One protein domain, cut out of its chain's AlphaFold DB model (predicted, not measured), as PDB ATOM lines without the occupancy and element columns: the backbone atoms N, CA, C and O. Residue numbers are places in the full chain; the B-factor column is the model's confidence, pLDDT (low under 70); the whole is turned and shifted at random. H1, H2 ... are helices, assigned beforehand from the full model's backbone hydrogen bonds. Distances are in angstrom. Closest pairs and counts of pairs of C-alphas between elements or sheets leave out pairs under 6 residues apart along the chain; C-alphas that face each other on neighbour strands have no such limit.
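What this domain is: This is residues 554 to 638 and 1076 to 1121 of the 1121 residues of the protein "Putative plexin-B-like" of Stichopus japonicus (UniProt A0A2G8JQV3). Helices are stacked in three tiers: H2 and H3 meet at a corner and, with the short H6, make the middle, H7, H8 and H9 cover one side of it, and H4 and H5 cover the other. The far part of H5, with residues 631 to 638 standing free, sticks out as an arm, and the short H1 sits at the far end of H2. The printed part has 131 residues with nine named helices, H1 to H9 in chain order, and no named strand; the class is all helix. It is compact, with a radius of gyration of the C-alphas of 14.9 A, and spans 49 by 30 by 28 A.

How they stand to each other: H1, residues 559 to 562, is close to but not clearly touching H2, residues 565 to 579; their closest C-alphas, of Ile 561 and Ile 567, are 6.2 A apart. H3, residues 582 to 594, is the hub, touching four helices. H2 and H3 only just touch, and only at the corner, about perpendicular at 88 degrees; their closest C-alphas, of Leu 578 and Phe 584, are 6.1 A apart. H4, residues 600 to 616, is close to but not clearly touching H3, at a shallow tilt of 14 degrees, opposite ways; the closest C-alphas, of Ile 592 and Arg 603, are 7.4 A apart. H5, residues 620 to 636, touches H3 at a steep tilt of 48 degrees, the same way; the closest C-alphas, of Glu 586 and Val 626, are 6.3 A apart. H6, residues 1076 to 1082, touches H4 at a steep tilt of 53 degrees, closest at the C-alphas of Leu 609 and Leu 1077, 6.0 A. H7, residues 1085 to 1094, touches H3 at a steep tilt of 61 degrees, closest at the C-alphas of Thr 591 and Gly 1091, 5.9 A. H8, residues 1096 to 1100, only just touches H3, with 3 pairs of C-alphas within 8 A, closest at Asn 583 and Cys 1098, 6.7 A. H9, residues 1103 to 1118, touches H2 at a shallow tilt of 17 degrees, opposite ways, closest at the C-alphas of Ala 570 and Leu 1110, 6.5 A. In H2 to H9 every O i to N i+4 pair is within hydrogen-bond range; H1 is too short for such a pair.

Where its parts are: H1 begins at C-alpha 559, (549.675, 291.164, 413.158). From first to last C-alpha H2 measures 19.9 A, H3 18.3 A, H4 24.6 A, H5 24.2 A and H9 22.6 A. H9 ends at C-alpha 1118, (547.416, 280.227, 407.497).

The domain as a whole: The C-alphas of Glu 563 and Ser 638, the two farthest apart, are 49.1 A apart. Residues 639 to 1075 are not printed, and C-alphas 638 and 1076 are 33.8 A apart across this cut. Of the links that are printed whole, none is long. The mean pLDDT of the printed part is 87.8; residues 1118 to 1121 are under 70.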
ATOM      1  N   PRO A 554     556.104 297.180 405.252       89.00
ATOM      2  CA  PRO A 554     555.574 297.626 406.539       89.00
ATOM      3  C   PRO A 554     556.674 298.193 407.461       89.00
ATOM      4  O   PRO A 554     557.840 297.818 407.394       89.00
ATOM      5  N   SER A 555     556.326 299.168 408.315       85.81
ATOM      6  CA  SER A 555     557.244 299.747 409.333       85.81
ATOM      7  C   SER A 555     557.440 298.872 410.551       85.81
ATOM      8  O   SER A 555     558.447 298.991 411.235       85.81
ATOM      9  N   GLN A 556     556.405 298.123 410.888       84.31
ATOM     10  CA  GLN A 556     556.297 297.354 412.110       84.31
ATOM     11  C   GLN A 556     555.856 295.944 411.726       84.31
ATOM     12  O   GLN A 556     555.276 295.785 410.645       84.31
ATOM     13  N   PRO A 557     556.109 294.951 412.591       82.00
ATOM     14  CA  PRO A 557     555.625 293.598 412.380       82.00
ATOM     15  C   PRO A 557     554.122 293.601 412.094       82.00
ATOM     16  O   PRO A 557     553.359 294.224 412.835       82.00
ATOM     17  N   THR A 558     553.693 292.937 411.022       80.25
ATOM     18  CA  THR A 558     552.260 292.736 410.763       80.25
ATOM     19  C   THR A 558     551.656 291.845 411.848       80.25
ATOM     20  O   THR A 558     552.363 291.017 412.422       80.25
ATOM     21  N   GLU A 559     550.358 291.988 412.139       75.81
ATOM     22  CA  GLU A 559     549.675 291.164 413.158       75.81
ATOM     23  C   GLU A 559     549.894 289.660 412.904       75.81
ATOM     24  O   GLU A 559     550.271 288.927 413.816       75.81
ATOM     25  N   GLU A 560     549.809 289.231 411.640       74.12
ATOM     26  CA  GLU A 560     550.055 287.845 411.207       74.12
ATOM     27  C   GLU A 560     551.457 287.322 411.574       74.12
ATOM     28  O   GLU A 560     551.615 286.140 411.878       74.12
ATOM     29  N   ILE A 561     552.483 288.179 411.569       77.81
ATOM     30  CA  ILE A 561     553.871 287.794 411.871       77.81
ATOM     31  C   ILE A 561     554.192 287.971 413.349       77.81
ATOM     32  O   ILE A 561     554.910 287.152 413.925       77.81
ATOM     33  N   PHE A 562     553.654 289.019 413.972       74.31
ATOM     34  CA  PHE A 562     553.826 289.275 415.395       74.31
ATOM     35  C   PHE A 562     553.278 288.118 416.240       74.31
ATOM     36  O   PHE A 562     553.895 287.729 417.231       74.31
ATOM     37  N   GLU A 563     552.152 287.535 415.827       72.56
ATOM     38  CA  GLU A 563     551.501 286.446 416.555       72.56
ATOM     39  C   GLU A 563     552.058 285.052 416.218       72.56
ATOM     40  O   GLU A 563     551.860 284.111 416.992       72.56
ATOM     41  N   ASN A 564     552.775 284.890 415.098       81.00
ATOM     42  CA  ASN A 564     553.097 283.572 414.553       81.00
ATOM     43  C   ASN A 564     554.602 283.333 414.355       81.00
ATOM     44  O   ASN A 564     555.173 283.520 413.278       81.00
ATOM     45  N   GLU A 565     555.245 282.815 415.405       82.75
ATOM     46  CA  GLU A 565     556.681 282.506 415.413       82.75
ATOM     47  C   GLU A 565     557.104 281.513 414.312       82.75
ATOM     48  O   GLU A 565     558.242 281.560 413.841       82.75
ATOM     49  N   LYS A 566     556.186 280.657 413.843       83.88
ATOM     50  CA  LYS A 566     556.458 279.720 412.745       83.88
ATOM     51  C   LYS A 566     556.605 280.430 411.399       83.88
ATOM     52  O   LYS A 566     557.518 280.096 410.652       83.88
ATOM     53  N   ILE A 567     555.769 281.435 411.113       84.81
ATOM     54  CA  ILE A 567     555.879 282.242 409.884       84.81
ATOM     55  C   ILE A 567     557.209 283.000 409.884       84.81
ATOM     56  O   ILE A 567     557.911 283.012 408.876       84.81
ATOM     57  N   ARG A 568     557.613 283.553 411.035       85.69
ATOM     58  CA  ARG A 568     558.925 284.198 411.185       85.69
ATOM     59  C   ARG A 568     560.078 283.238 410.878       85.69
ATOM     60  O   ARG A 568     560.947 283.576 410.080       85.69
ATOM     61  N   SER A 569     560.053 282.031 411.447       87.44
ATOM     62  CA  SER A 569     561.061 281.001 411.155       87.44
ATOM     63  C   SER A 569     561.065 280.591 409.675       87.44
ATOM     64  O   SER A 569     562.132 280.350 409.116       87.44
ATOM     65  N   ALA A 570     559.897 280.528 409.028       88.62
ATOM     66  CA  ALA A 570     559.787 280.218 407.603       88.62
ATOM     67  C   ALA A 570     560.361 281.339 406.719       88.62
ATOM     68  O   ALA A 570     561.004 281.052 405.714       88.62
ATOM     69  N   MET A 571     560.197 282.613 407.096       91.62
ATOM     70  CA  MET A 571     560.802 283.745 406.377       91.62
ATOM     71  C   MET A 571     562.325 283.808 406.546       91.62
ATOM     72  O   MET A 571     563.039 284.091 405.582       91.62
ATOM     73  N   GLU A 572     562.848 283.461 407.724       88.44
ATOM     74  CA  GLU A 572     564.292 283.278 407.924       88.44
ATOM     75  C   GLU A 572     564.843 282.146 407.041       88.44
ATOM     76  O   GLU A 572     565.926 282.265 406.459       88.44
ATOM     77  N   GLU A 573     564.090 281.055 406.888       89.56
ATOM     78  CA  GLU A 573     564.438 279.955 405.990       89.56
ATOM     79  C   GLU A 573     564.364 280.366 404.511       89.56
ATOM     80  O   GLU A 573     565.326 280.138 403.775       89.56
ATOM     81  N   PHE A 574     563.285 281.035 404.090       92.38
ATOM     82  CA  PHE A 574     563.128 281.611 402.751       92.38
ATOM     83  C   PHE A 574     564.316 282.511 402.406       92.38
ATOM     84  O   PHE A 574     564.952 282.373 401.357       92.38
ATOM     85  N   SER A 575     564.694 283.383 403.337       92.50
ATOM     86  CA  SER A 575     565.812 284.279 403.120       92.50
ATOM     87  C   SER A 575     567.156 283.547 403.077       92.50
ATOM     88  O   SER A 575     567.939 283.712 402.138       92.50
ATOM     89  N   SER A 576     567.448 282.718 404.081       90.75
ATOM     90  CA  SER A 576     568.750 282.062 404.226       90.75
ATOM     91  C   SER A 576     569.007 281.014 403.141       90.75
ATOM     92  O   SER A 576     570.116 280.973 402.596       90.75
ATOM     93  N   LYS A 577     568.001 280.209 402.779       89.62
ATOM     94  CA  LYS A 577     568.142 279.103 401.823       89.62
ATOM     95  C   LYS A 577     567.910 279.501 400.369       89.62
ATOM     96  O   LYS A 577     568.564 278.905 399.517       89.62
ATOM     97  N   LEU A 578     567.056 280.493 400.089       92.12
ATOM     98  CA  LEU A 578     566.719 280.900 398.717       92.12
ATOM     99  C   LEU A 578     567.275 282.284 398.371       92.12
ATOM    100  O   LEU A 578     568.183 282.372 397.548       92.12
ATOM    101  N   LEU A 579     566.843 283.359 399.044       92.69
ATOM    102  CA  LEU A 579     567.274 284.727 398.691       92.69
ATOM    103  C   LEU A 579     568.784 284.978 398.869       92.69
ATOM    104  O   LEU A 579     569.323 285.911 398.285       92.69
ATOM    105  N   SER A 580     569.497 284.169 399.665       93.12
ATOM    106  CA  SER A 580     570.970 284.233 399.771       93.12
ATOM    107  C   SER A 580     571.705 283.622 398.575       93.12
ATOM    108  O   SER A 580     572.934 283.671 398.524       93.12
ATOM    109  N   LYS A 581     571.000 282.948 397.663       93.12
ATOM    110  CA  LYS A 581     571.609 282.198 396.565       93.12
ATOM    111  C   LYS A 581     571.542 283.022 395.288       93.12
ATOM    112  O   LYS A 581     570.464 283.349 394.806       93.12
ATOM    113  N   LYS A 582     572.713 283.291 394.705       93.75
ATOM    114  CA  LYS A 582     572.847 284.021 393.438       93.75
ATOM    115  C   LYS A 582     571.988 283.411 392.325       93.75
ATOM    116  O   LYS A 582     571.192 284.119 391.724       93.75
ATOM    117  N   ASN A 583     572.093 282.096 392.130       92.44
ATOM    118  CA  ASN A 583     571.362 281.393 391.072       92.44
ATOM    119  C   ASN A 583     569.844 281.452 391.271       92.44
ATOM    120  O   ASN A 583     569.126 281.616 390.298       92.44
ATOM    121  N   PHE A 584     569.354 281.405 392.518       94.50
ATOM    122  CA  PHE A 584     567.926 281.579 392.791       94.50
ATOM    123  C   PHE A 584     567.436 282.954 392.334       94.50
ATOM    124  O   PHE A 584     566.423 283.040 391.654       94.50
ATOM    125  N   LEU A 585     568.153 284.027 392.690       95.38
ATOM    126  CA  LEU A 585     567.768 285.395 392.327       95.38
ATOM    127  C   LEU A 585     567.813 285.628 390.816       95.38
ATOM    128  O   LEU A 585     566.907 286.252 390.271       95.38
ATOM    129  N   GLU A 586     568.847 285.128 390.137       95.00
ATOM    130  CA  GLU A 586     568.935 285.235 388.681       95.00
ATOM    131  C   GLU A 586     567.800 284.465 387.996       95.00
ATOM    132  O   GLU A 586     567.126 285.023 387.133       95.00
ATOM    133  N   THR A 587     567.532 283.222 388.411       93.88
ATOM    134  CA  THR A 587     566.416 282.422 387.884       93.88
ATOM    135  C   THR A 587     565.073 283.090 388.165       93.88
ATOM    136  O   THR A 587     564.293 283.268 387.242       93.88
ATOM    137  N   LEU A 588     564.834 283.561 389.392       94.12
ATOM    138  CA  LEU A 588     563.624 284.298 389.770       94.12
ATOM    139  C   LEU A 588     563.361 285.481 388.829       94.12
ATOM    140  O   LEU A 588     562.245 285.644 388.338       94.12
ATOM    141  N   ILE A 589     564.381 286.305 388.579       94.81
ATOM    142  CA  ILE A 589     564.244 287.486 387.722       94.81
ATOM    143  C   ILE A 589     564.010 287.065 386.269       94.81
ATOM    144  O   ILE A 589     563.092 287.598 385.651       94.81
ATOM    145  N   ARG A 590     564.777 286.100 385.736       92.31
ATOM    146  CA  ARG A 590     564.613 285.608 384.355       92.31
ATOM    147  C   ARG A 590     563.219 285.031 384.129       92.31
ATOM    148  O   ARG A 590     562.572 285.400 383.157       92.31
ATOM    149  N   THR A 591     562.746 284.195 385.049       91.00
ATOM    150  CA  THR A 591     561.407 283.611 384.998       91.00
ATOM    151  C   THR A 591     560.347 284.708 385.019       91.00
ATOM    152  O   THR A 591     559.518 284.772 384.121       91.00
ATOM    153  N   ILE A 592     560.371 285.628 385.983       91.88
ATOM    154  CA  ILE A 592     559.348 286.685 386.036       91.88
ATOM    155  C   ILE A 592     559.407 287.578 384.789       91.88
ATOM    156  O   ILE A 592     558.366 288.021 384.300       91.88
ATOM    157  N   ASP A 593     560.606 287.819 384.252       89.81
ATOM    158  CA  ASP A 593     560.773 288.639 383.062       89.81
ATOM    159  C   ASP A 593     560.290 287.962 381.771       89.81
ATOM    160  O   ASP A 593     559.681 288.645 380.942       89.81
ATOM    161  N   SER A 594     560.464 286.646 381.626       86.75
ATOM    162  CA  SER A 594     560.029 285.883 380.447       86.75
ATOM    163  C   SER A 594     558.526 285.593 380.412       86.75
ATOM    164  O   SER A 594     557.954 285.443 379.333       86.75
ATOM    165  N   HIS A 595     557.856 285.550 381.564       81.38
ATOM    166  CA  HIS A 595     556.449 285.154 381.641       81.38
ATOM    167  C   HIS A 595     555.494 286.315 381.335       81.38
ATOM    168  O   HIS A 595     555.392 287.272 382.100       81.38
ATOM    169  N   SER A 596     554.725 286.218 380.247       74.25
ATOM    170  CA  SER A 596     553.777 287.257 379.798       74.25
ATOM    171  C   SER A 596     552.627 287.540 380.779       74.25
ATOM    172  O   SER A 596     552.120 288.659 380.808       74.25
ATOM    173  N   ASN A 597     552.265 286.576 381.633       75.44
ATOM    174  CA  ASN A 597     551.174 286.694 382.611       75.44
ATOM    175  C   ASN A 597     551.472 287.645 383.787       75.44
ATOM    176  O   ASN A 597     550.567 287.975 384.554       75.44
ATOM    177  N   VAL A 598     552.720 288.098 383.957       79.44
ATOM    178  CA  VAL A 598     553.072 289.064 385.007       79.44
ATOM    179  C   VAL A 598     552.881 290.486 384.484       79.44
ATOM    180  O   VAL A 598     553.647 290.957 383.634       79.44
ATOM    181  N   GLY A 599     551.885 291.193 385.023       79.62
ATOM    182  CA  GLY A 599     551.586 292.574 384.651       79.62
ATOM    183  C   GLY A 599     552.734 293.548 384.972       79.62
ATOM    184  O   GLY A 599     553.510 293.329 385.907       79.62
ATOM    185  N   PRO A 600     552.847 294.682 384.255       83.06
ATOM    186  CA  PRO A 600     553.955 295.626 384.427       83.06
ATOM    187  C   PRO A 600     554.009 296.250 385.832       83.06
ATOM    188  O   PRO A 600     555.089 296.543 386.340       83.06
ATOM    189  N   ARG A 601     552.858 296.431 386.499       85.94
ATOM    190  CA  ARG A 601     552.810 296.924 387.888       85.94
ATOM    191  C   ARG A 601     553.347 295.902 388.889       85.94
ATOM    192  O   ARG A 601     554.033 296.306 389.826       85.94
ATOM    193  N   ASP A 602     553.093 294.615 388.670       88.31
ATOM    194  CA  ASP A 602     553.566 293.547 389.554       88.31
ATOM    195  C   ASP A 602     555.069 293.342 389.405       88.31
ATOM    196  O   ASP A 602     555.766 293.291 390.413       88.31
ATOM    197  N   ARG A 603     555.607 293.391 388.177       89.12
ATOM    198  CA  ARG A 603     557.065 293.410 387.936       89.12
ATOM    199  C   ARG A 603     557.753 294.526 388.717       89.12
ATOM    200  O   ARG A 603     558.773 294.309 389.370       89.12
ATOM    201  N   VAL A 604     557.168 295.724 388.683       90.81
ATOM    202  CA  VAL A 604     557.687 296.885 389.410       90.81
ATOM    203  C   VAL A 604     557.598 296.688 390.928       90.81
ATOM    204  O   VAL A 604     558.545 297.024 391.639       90.81
ATOM    205  N   ASN A 605     556.497 296.125 391.428       92.75
ATOM    206  CA  ASN A 605     556.295 295.854 392.849       92.75
ATOM    207  C   ASN A 605     557.240 294.767 393.381       92.75
ATOM    208  O   ASN A 605     557.881 294.975 394.409       92.75
ATOM    209  N   ILE A 606     557.426 293.675 392.630       93.44
ATOM    210  CA  ILE A 606     558.396 292.616 392.933       93.44
ATOM    211  C   ILE A 606     559.811 293.196 392.966       93.44
ATOM    212  O   ILE A 606     560.519 293.003 393.951       93.44
ATOM    213  N   ALA A 607     560.218 293.963 391.949       95.50
ATOM    214  CA  ALA A 607     561.534 294.601 391.916       95.50
ATOM    215  C   ALA A 607     561.764 295.521 393.130       95.50
ATOM    216  O   ALA A 607     562.826 295.489 393.758       95.50
ATOM    217  N   SER A 608     560.773 296.343 393.486       96.50
ATOM    218  CA  SER A 608     560.851 297.258 394.629       96.50
ATOM    219  C   SER A 608     560.896 296.530 395.973       96.50
ATOM    220  O   SER A 608     561.764 296.845 396.790       96.50
ATOM    221  N   LEU A 609     560.041 295.525 396.199       96.06
ATOM    222  CA  LEU A 609     560.072 294.704 397.415       96.06
ATOM    223  C   LEU A 609     561.372 293.906 397.527       96.06
ATOM    224  O   LEU A 609     561.976 293.890 398.598       96.06
ATOM    225  N   LEU A 610     561.849 293.310 396.431       96.56
ATOM    226  CA  LEU A 610     563.106 292.564 396.392       96.56
ATOM    227  C   LEU A 610     564.307 293.462 396.720       96.56
ATOM    228  O   LEU A 610     565.164 293.070 397.509       96.56
ATOM    229  N   SER A 611     564.335 294.689 396.184       96.06
ATOM    230  CA  SER A 611     565.381 295.678 396.490       96.06
ATOM    231  C   SER A 611     565.439 295.997 397.986       96.06
ATOM    232  O   SER A 611     566.516 296.004 398.577       96.06
ATOM    233  N   VAL A 612     564.281 296.237 398.615       96.12
ATOM    234  CA  VAL A 612     564.207 296.545 400.052       96.12
ATOM    235  C   VAL A 612     564.521 295.314 400.905       96.12
ATOM    236  O   VAL A 612     565.268 295.434 401.870       96.12
ATOM    237  N   CYS A 613     564.031 294.126 400.538       94.94
ATOM    238  CA  CYS A 613     564.341 292.882 401.249       94.94
ATOM    239  C   CYS A 613     565.849 292.623 401.301       94.94
ATOM    240  O   CYS A 613     566.396 292.384 402.373       94.94
ATOM    241  N   LEU A 614     566.530 292.694 400.153       94.75
ATOM    242  CA  LEU A 614     567.970 292.432 400.072       94.75
ATOM    243  C   LEU A 614     568.800 293.530 400.752       94.75
ATOM    244  O   LEU A 614     569.861 293.233 401.303       94.75
ATOM    245  N   LEU A 615     568.313 294.773 400.765       94.62
ATOM    246  CA  LEU A 615     568.925 295.864 401.521       94.62
ATOM    247  C   LEU A 615     568.871 295.597 403.034       94.62
ATOM    248  O   LEU A 615     569.905 295.640 403.698       94.62
ATOM    249  N   LEU A 616     567.684 295.298 403.567       92.56
ATOM    250  CA  LEU A 616     567.475 295.063 405.001       92.56
ATOM    251  C   LEU A 616     568.170 293.783 405.486       92.56
ATOM    252  O   LEU A 616     568.694 293.744 406.597       92.56
ATOM    253  N   ASP A 617     568.233 292.757 404.638       91.62
ATOM    254  CA  ASP A 617     568.872 291.475 404.948       91.62
ATOM    255  C   ASP A 617     570.393 291.462 404.706       91.62
ATOM    256  O   ASP A 617     571.033 290.412 404.697       91.62
ATOM    257  N   ARG A 618     570.995 292.636 404.488       92.06
ATOM    258  CA  ARG A 618     572.440 292.820 404.286       92.06
ATOM    259  C   ARG A 618     573.029 292.066 403.080       92.06
ATOM    260  O   ARG A 618     574.180 291.635 403.099       92.06
ATOM    261  N   LYS A 619     572.267 291.958 401.989       92.75
ATOM    262  CA  LYS A 619     572.621 291.234 400.747       92.75
ATOM    263  C   LYS A 619     572.803 292.135 399.519       92.75
ATOM    264  O   LYS A 619     572.708 291.680 398.382       92.75
ATOM    265  N   GLN A 620     573.108 293.412 399.719       92.50
ATOM    266  CA  GLN A 620     573.290 294.367 398.614       92.50
ATOM    267  C   GLN A 620     574.484 294.040 397.694       92.50
ATOM    268  O   GLN A 620     574.423 294.304 396.493       92.50
ATOM    269  N   GLU A 621     575.544 293.418 398.217       91.62
ATOM    270  CA  GLU A 621     576.671 292.940 397.400       91.62
ATOM    271  C   GLU A 621     576.229 291.815 396.448       91.62
ATOM    272  O   GLU A 621     576.533 291.841 395.253       91.62
ATOM    273  N   LEU A 622     575.422 290.873 396.958       93.81
ATOM    274  CA  LEU A 622     574.808 289.810 396.162       93.81
ATOM    275  C   LEU A 622     573.920 290.396 395.059       93.81
ATOM    276  O   LEU A 622     574.069 290.007 393.902       93.81
ATOM    277  N   LEU A 623     573.049 291.356 395.397       94.69
ATOM    278  CA  LEU A 623     572.201 292.036 394.414       94.69
ATOM    279  C   LEU A 623     573.042 292.717 393.331       94.69
ATOM    280  O   LEU A 623     572.751 292.565 392.152       94.69
ATOM    281  N   THR A 624     574.111 293.417 393.711       93.75
ATOM    282  CA  THR A 624     574.997 294.089 392.751       93.75
ATOM    283  C   THR A 624     575.641 293.084 391.791       93.75
ATOM    284  O   THR A 624     575.651 293.311 390.586       93.75
ATOM    285  N   SER A 625     576.087 291.924 392.287       93.75
ATOM    286  CA  SER A 625     576.623 290.853 391.433       93.75
ATOM    287  C   SER A 625     575.577 290.251 390.485       93.75
ATOM    288  O   SER A 625     575.895 289.982 389.326       93.75
ATOM    289  N   VAL A 626     574.343 290.045 390.960       96.00
ATOM    290  CA  VAL A 626     573.214 289.557 390.146       96.00
ATOM    291  C   VAL A 626     572.874 290.563 389.044       96.00
ATOM    292  O   VAL A 626     572.762 290.180 387.883       96.00
ATOM    293  N   LEU A 627     572.777 291.855 389.376       95.44
ATOM    294  CA  LEU A 627     572.491 292.904 388.396       95.44
ATOM    295  C   LEU A 627     573.584 292.996 387.333       95.44
ATOM    296  O   LEU A 627     573.257 293.048 386.152       95.44
ATOM    297  N   SER A 628     574.863 292.965 387.714       94.44
ATOM    298  CA  SER A 628     575.974 293.009 386.752       94.44
ATOM    299  C   SER A 628     575.959 291.830 385.774       94.44
ATOM    300  O   SER A 628     576.262 292.012 384.595       94.44
ATOM    301  N   ASN A 629     575.583 290.634 386.238       95.00
ATOM    302  CA  ASN A 629     575.427 289.463 385.376       95.00
ATOM    303  C   ASN A 629     574.247 289.618 384.410       95.00
ATOM    304  O   ASN A 629     574.434 289.526 383.201       95.00
ATOM    305  N   LEU A 630     573.055 289.927 384.925       95.12
ATOM    306  CA  LEU A 630     571.848 290.058 384.105       95.12
ATOM    307  C   LEU A 630     571.935 291.231 383.114       95.12
ATOM    308  O   LEU A 630     571.426 291.145 382.000       95.12
ATOM    309  N   MET A 631     572.601 292.330 383.489       94.44
ATOM    310  CA  MET A 631     572.876 293.439 382.569       94.44
ATOM    311  C   MET A 631     573.798 293.011 381.431       94.44
ATOM    312  O   MET A 631     573.556 293.400 380.293       94.44
ATOM    313  N   ARG A 632     574.836 292.218 381.725       94.31
ATOM    314  CA  ARG A 632     575.755 291.693 380.710       94.31
ATOM    315  C   ARG A 632     575.027 290.781 379.731       94.31
ATOM    316  O   ARG A 632     575.114 291.025 378.537       94.31
ATOM    317  N   GLU A 633     574.240 289.834 380.238       91.25
ATOM    318  CA  GLU A 633     573.394 288.955 379.417       91.25
ATOM    319  C   GLU A 633     572.462 289.778 378.514       91.25
ATOM    320  O   GLU A 633     572.456 289.607 377.301       91.25
ATOM    321  N   LYS A 634     571.759 290.777 379.069       90.06
ATOM    322  CA  LYS A 634     570.852 291.640 378.292       90.06
ATOM    323  C   LYS A 634     571.565 292.458 377.203       90.06
ATOM    324  O   LYS A 634     570.953 292.770 376.173       90.06
ATOM    325  N   ILE A 635     572.825 292.839 377.430       90.88
ATOM    326  CA  ILE A 635     573.674 293.515 376.438       90.88
ATOM    327  C   ILE A 635     574.099 292.522 375.347       90.88
ATOM    328  O   ILE A 635     573.933 292.836 374.170       90.88
ATOM    329  N   GLU A 636     574.572 291.332 375.726       88.88
ATOM    330  CA  GLU A 636     574.974 290.255 374.809       88.88
ATOM    331  C   GLU A 636     573.798 289.809 373.913       88.88
ATOM    332  O   GLU A 636     573.942 289.747 372.695       88.88
ATOM    333  N   ASP A 637     572.591 289.657 374.468       85.25
ATOM    334  CA  ASP A 637     571.353 289.329 373.731       85.25
ATOM    335  C   ASP A 637     570.899 290.421 372.745       85.25
ATOM    336  O   ASP A 637     570.000 290.236 371.910       85.25
ATOM    337  N   SER A 638     571.457 291.622 372.886       81.50
ATOM    338  CA  SER A 638     571.153 292.778 372.044       81.50
ATOM    339  C   SER A 638     572.268 293.087 371.042       81.50
ATOM    340  O   SER A 638     572.106 294.011 370.231       81.50
ATOM    341  N   GLU A1076     555.520 289.888 402.616       92.12
ATOM    342  CA  GLU A1076     554.815 290.546 401.504       92.12
ATOM    343  C   GLU A1076     555.412 290.169 400.138       92.12
ATOM    344  O   GLU A1076     554.679 289.897 399.187       92.12
ATOM    345  N   LEU A1077     556.747 290.081 400.041       93.44
ATOM    346  CA  LEU A1077     557.406 289.567 398.839       93.44
ATOM    347  C   LEU A1077     557.019 288.105 398.581       93.44
ATOM    348  O   LEU A1077     556.701 287.751 397.450       93.44
ATOM    349  N   PHE A1078     557.018 287.264 399.614       92.06
ATOM    350  CA  PHE A1078     556.659 285.853 399.501       92.06
ATOM    351  C   PHE A1078     555.216 285.661 399.016       92.06
ATOM    352  O   PHE A1078     555.003 284.904 398.074       92.06
ATOM    353  N   LYS A1079     554.243 286.395 399.578       89.50
ATOM    354  CA  LYS A1079     552.841 286.391 399.115       89.50
ATOM    355  C   LYS A1079     552.725 286.777 397.640       89.50
ATOM    356  O   LYS A1079     551.997 286.146 396.877       89.50
ATOM    357  N   LEU A1080     553.466 287.803 397.223       88.75
ATOM    358  CA  LEU A1080     553.453 288.247 395.833       88.75
ATOM    359  C   LEU A1080     554.057 287.187 394.898       88.75
ATOM    360  O   LEU A1080     553.495 286.913 393.843       88.75
ATOM    361  N   LEU A1081     555.154 286.541 395.304       89.50
ATOM    362  CA  LEU A1081     555.786 285.461 394.540       89.50
ATOM    363  C   LEU A1081     554.960 284.172 394.517       89.50
ATOM    364  O   LEU A1081     554.991 283.462 393.518       89.50
ATOM    365  N   GLN A1082     554.187 283.890 395.568       88.69
ATOM    366  CA  GLN A1082     553.276 282.745 395.620       88.69
ATOM    367  C   GLN A1082     552.247 282.783 394.482       88.69
ATOM    368  O   GLN A1082     551.914 281.744 393.920       88.69
ATOM    369  N   THR A1083     551.810 283.980 394.080       87.44
ATOM    370  CA  THR A1083     550.913 284.170 392.923       87.44
ATOM    371  C   THR A1083     551.529 283.632 391.621       87.44
ATOM    372  O   THR A1083     550.808 283.231 390.714       87.44
ATOM    373  N   TYR A1084     552.862 283.563 391.549       88.38
ATOM    374  CA  TYR A1084     553.634 283.107 390.390       88.38
ATOM    375  C   TYR A1084     554.467 281.850 390.699       88.38
ATOM    376  O   TYR A1084     555.506 281.618 390.081       88.38
ATOM    377  N   GLN A1085     554.026 281.039 391.667       86.94
ATOM    378  CA  GLN A1085     554.769 279.866 392.132       86.94
ATOM    379  C   GLN A1085     555.001 278.815 391.037       86.94
ATOM    380  O   GLN A1085     556.066 278.212 391.016       86.94
ATOM    381  N   GLU A1086     554.044 278.603 390.128       86.88
ATOM    382  CA  GLU A1086     554.152 277.592 389.065       86.88
ATOM    383  C   GLU A1086     555.295 277.916 388.081       86.88
ATOM    384  O   GLU A1086     556.238 277.124 388.022       86.88
ATOM    385  N   PRO A1087     555.311 279.099 387.425       88.00
ATOM    386  CA  PRO A1087     556.458 279.579 386.650       88.00
ATOM    387  C   PRO A1087     557.796 279.478 387.379       88.00
ATOM    388  O   PRO A1087     558.819 279.096 386.812       88.00
ATOM    389  N   LEU A1088     557.805 279.863 388.659       89.12
ATOM    390  CA  LEU A1088     559.023 279.913 389.456       89.12
ATOM    391  C   LEU A1088     559.571 278.517 389.750       89.12
ATOM    392  O   LEU A1088     560.782 278.318 389.709       89.12
ATOM    393  N   MET A1089     558.698 277.554 390.033       89.44
ATOM    394  CA  MET A1089     559.087 276.162 390.228       89.44
ATOM    395  C   MET A1089     559.660 275.566 388.943       89.44
ATOM    396  O   MET A1089     560.722 274.952 389.004       89.44
ATOM    397  N   GLU A1090     559.026 275.819 387.795       89.62
ATOM    398  CA  GLU A1090     559.517 275.376 386.484       89.62
ATOM    399  C   GLU A1090     560.909 275.949 386.188       89.62
ATOM    400  O   GLU A1090     561.848 275.192 385.963       89.62
ATOM    401  N   GLY A1091     561.103 277.265 386.329       88.81
ATOM    402  CA  GLY A1091     562.415 277.883 386.099       88.81
ATOM    403  C   GLY A1091     563.518 277.376 387.040       88.81
ATOM    404  O   GLY A1091     564.682 277.262 386.647       88.81
ATOM    405  N   LEU A1092     563.180 277.043 388.292       91.38
ATOM    406  CA  LEU A1092     564.127 276.448 389.245       91.38
ATOM    407  C   LEU A1092     564.459 274.991 388.917       91.38
ATOM    408  O   LEU A1092     565.557 274.539 389.247       91.38
ATOM    409  N   GLU A1093     563.529 274.263 388.303       90.56
ATOM    410  CA  GLU A1093     563.756 272.915 387.799       90.56
ATOM    411  C   GLU A1093     564.510 272.936 386.463       90.56
ATOM    412  O   GLU A1093     565.291 272.035 386.217       90.56
ATOM    413  N   GLU A1094     564.396 273.956 385.621       89.50
ATOM    414  CA  GLU A1094     565.184 274.033 384.379       89.50
ATOM    415  C   GLU A1094     566.668 274.358 384.614       89.50
ATOM    416  O   GLU A1094     567.530 274.005 383.809       89.50
ATOM    417  N   ASN A1095     566.995 275.030 385.719       89.88
ATOM    418  CA  ASN A1095     568.365 275.421 386.025       89.88
ATOM    419  C   ASN A1095     569.120 274.307 386.774       89.88
ATOM    420  O   ASN A1095     568.872 274.074 387.960       89.88
ATOM    421  N   ASP A1096     570.115 273.695 386.119       87.88
ATOM    422  CA  ASP A1096     570.931 272.591 386.659       87.88
ATOM    423  C   ASP A1096     571.465 272.861 388.081       87.88
ATOM    424  O   ASP A1096     571.399 272.009 388.967       87.88
ATOM    425  N   VAL A1097     571.953 274.079 388.349       88.31
ATOM    426  CA  VAL A1097     572.534 274.420 389.659       88.31
ATOM    427  C   VAL A1097     571.452 274.596 390.731       88.31
ATOM    428  O   VAL A1097     571.687 274.337 391.916       88.31
ATOM    429  N   CYS A1098     570.256 275.040 390.343       88.81
ATOM    430  CA  CYS A1098     569.108 275.135 391.247       88.81
ATOM    431  C   CYS A1098     568.536 273.747 391.575       88.81
ATOM    432  O   CYS A1098     568.158 273.516 392.732       88.81
ATOM    433  N   GLN A1099     568.558 272.816 390.613       88.56
ATOM    434  CA  GLN A1099     568.229 271.408 390.833       88.56
ATOM    435  C   GLN A1099     569.219 270.729 391.786       88.56
ATOM    436  O   GLN A1099     568.797 270.114 392.767       88.56
ATOM    437  N   GLU A1100     570.532 270.874 391.556       89.06
ATOM    438  CA  GLU A1100     571.575 270.281 392.410       89.06
ATOM    439  C   GLU A1100     571.451 270.722 393.876       89.06
ATOM    440  O   GLU A1100     571.698 269.945 394.801       89.06
ATOM    441  N   LEU A1101     571.034 271.972 394.099       88.75
ATOM    442  CA  LEU A1101     570.825 272.549 395.427       88.75
ATOM    443  C   LEU A1101     569.405 272.332 395.979       88.75
ATOM    444  O   LEU A1101     569.107 272.816 397.073       88.75
ATOM    445  N   ASN A1102     568.547 271.597 395.262       89.69
ATOM    446  CA  ASN A1102     567.153 271.302 395.609       89.69
ATOM    447  C   ASN A1102     566.348 272.554 396.022       89.69
ATOM    448  O   ASN A1102     565.621 272.566 397.025       89.69
ATOM    449  N   MET A1103     566.513 273.646 395.269       90.75
ATOM    450  CA  MET A1103     565.872 274.926 395.590       90.75
ATOM    451  C   MET A1103     564.358 274.882 395.363       90.75
ATOM    452  O   MET A1103     563.616 275.381 396.206       90.75
ATOM    453  N   ALA A1104     563.902 274.219 394.296       89.44
ATOM    454  CA  ALA A1104     562.482 273.998 394.018       89.44
ATOM    455  C   ALA A1104     561.794 273.229 395.163       89.44
ATOM    456  O   ALA A1104     560.784 273.670 395.707       89.44
ATOM    457  N   GLY A1105     562.400 272.131 395.635       87.88
ATOM    458  CA  GLY A1105     561.881 271.378 396.781       87.88
ATOM    459  C   GLY A1105     561.848 272.195 398.078       87.88
ATOM    460  O   GLY A1105     560.913 272.065 398.867       87.88
ATOM    461  N   THR A1106     562.833 273.073 398.284       89.62
ATOM    462  CA  THR A1106     562.866 273.983 399.440       89.62
ATOM    463  C   THR A1106     561.748 275.028 399.366       89.62
ATOM    464  O   THR A1106     561.064 275.252 400.362       89.62
ATOM    465  N   LEU A1107     561.519 275.632 398.194       90.44
ATOM    466  CA  LEU A1107     560.432 276.591 397.979       90.44
ATOM    467  C   LEU A1107     559.061 275.935 398.185       90.44
ATOM    468  O   LEU A1107     558.231 276.476 398.911       90.44
ATOM    469  N   LYS A1108     558.857 274.737 397.630       89.06
ATOM    470  CA  LYS A1108     557.628 273.957 397.812       89.06
ATOM    471  C   LYS A1108     557.360 273.629 399.279       89.06
ATOM    472  O   LYS A1108     556.266 273.868 399.768       89.06
ATOM    473  N   SER A1109     558.381 273.173 400.007       88.50
ATOM    474  CA  SER A1109     558.248 272.903 401.442       88.50
ATOM    475  C   SER A1109     557.865 274.150 402.242       88.50
ATOM    476  O   SER A1109     557.159 274.022 403.236       88.50
ATOM    477  N   LEU A1110     558.340 275.337 401.851       89.00
ATOM    478  CA  LEU A1110     557.982 276.597 402.508       89.00
ATOM    479  C   LEU A1110     556.543 277.017 402.197       89.00
ATOM    480  O   LEU A1110     555.838 277.458 403.102       89.00
ATOM    481  N   LEU A1111     556.107 276.854 400.946       87.12
ATOM    482  CA  LEU A1111     554.730 277.110 400.517       87.12
ATOM    483  C   LEU A1111     553.744 276.211 401.269       87.12
ATOM    484  O   LEU A1111     552.818 276.728 401.893       87.12
ATOM    485  N   ASP A1112     554.007 274.903 401.302       85.25
ATOM    486  CA  ASP A1112     553.189 273.922 402.021       85.25
ATOM    487  C   ASP A1112     553.155 274.238 403.529       85.25
ATOM    488  O   ASP A1112     552.094 274.264 404.151       85.25
ATOM    489  N   HIS A1113     554.314 274.559 404.121       83.56
ATOM    490  CA  HIS A1113     554.403 274.878 405.545       83.56
ATOM    491  C   HIS A1113     553.622 276.141 405.923       83.56
ATOM    492  O   HIS A1113     553.028 276.192 406.997       83.56
ATOM    493  N   ILE A1114     553.622 277.166 405.066       83.56
ATOM    494  CA  ILE A1114     552.897 278.415 405.319       83.56
ATOM    495  C   ILE A1114     551.396 278.231 405.084       83.56
ATOM    496  O   ILE A1114     550.620 278.731 405.895       83.56
ATOM    497  N   ALA A1115     550.986 277.473 404.061       80.94
ATOM    498  CA  ALA A1115     549.582 277.128 403.822       80.94
ATOM    499  C   ALA A1115     548.964 276.374 405.016       80.94
ATOM    500  O   ALA A1115     547.889 276.744 405.497       80.94
ATOM    501  N   ASP A1116     549.698 275.409 405.587       78.06
ATOM    502  CA  ASP A1116     549.304 274.678 406.803       78.06
ATOM    503  C   ASP A1116     549.089 275.598 408.020       78.06
ATOM    504  O   ASP A1116     548.313 275.287 408.929       78.06
ATOM    505  N   ILE A1117     549.809 276.722 408.080       76.06
ATOM    506  CA  ILE A1117     549.754 277.668 409.198       76.06
ATOM    507  C   ILE A1117     548.627 278.692 409.016       76.06
ATOM    508  O   ILE A1117     547.989 279.063 410.003       76.06
ATOM    509  N   THR A1118     548.398 279.173 407.793       69.00
ATOM    510  CA  THR A1118     547.416 280.227 407.497       69.00
ATOM    511  C   THR A1118     546.014 279.689 407.211       69.00
ATOM    512  O   THR A1118     545.059 280.463 407.249       69.00
ATOM    513  N   GLY A1119     545.861 278.381 406.978       57.22
ATOM    514  CA  GLY A1119     544.559 277.739 406.772       57.22
ATOM    515  C   GLY A1119     543.885 278.096 405.442       57.22
ATOM    516  O   GLY A1119     542.667 277.958 405.330       57.22
ATOM    517  N   TYR A1120     544.656 278.572 404.463       45.72
ATOM    518  CA  TYR A1120     544.205 278.789 403.089       45.72
ATOM    519  C   TYR A1120     544.442 277.506 402.277       45.72
ATOM    520  O   TYR A1120     545.593 277.170 401.999       45.72
ATOM    521  N   GLU A1121     543.359 276.792 401.942       33.94
ATOM    522  CA  GLU A1121     543.331 275.780 400.865       33.94
ATOM    523  C   GLU A1121     543.234 276.443 399.488       33.94
ATOM    524  O   GLU A1121     542.463 277.428 399.359       33.94
TER     525      GLU A1121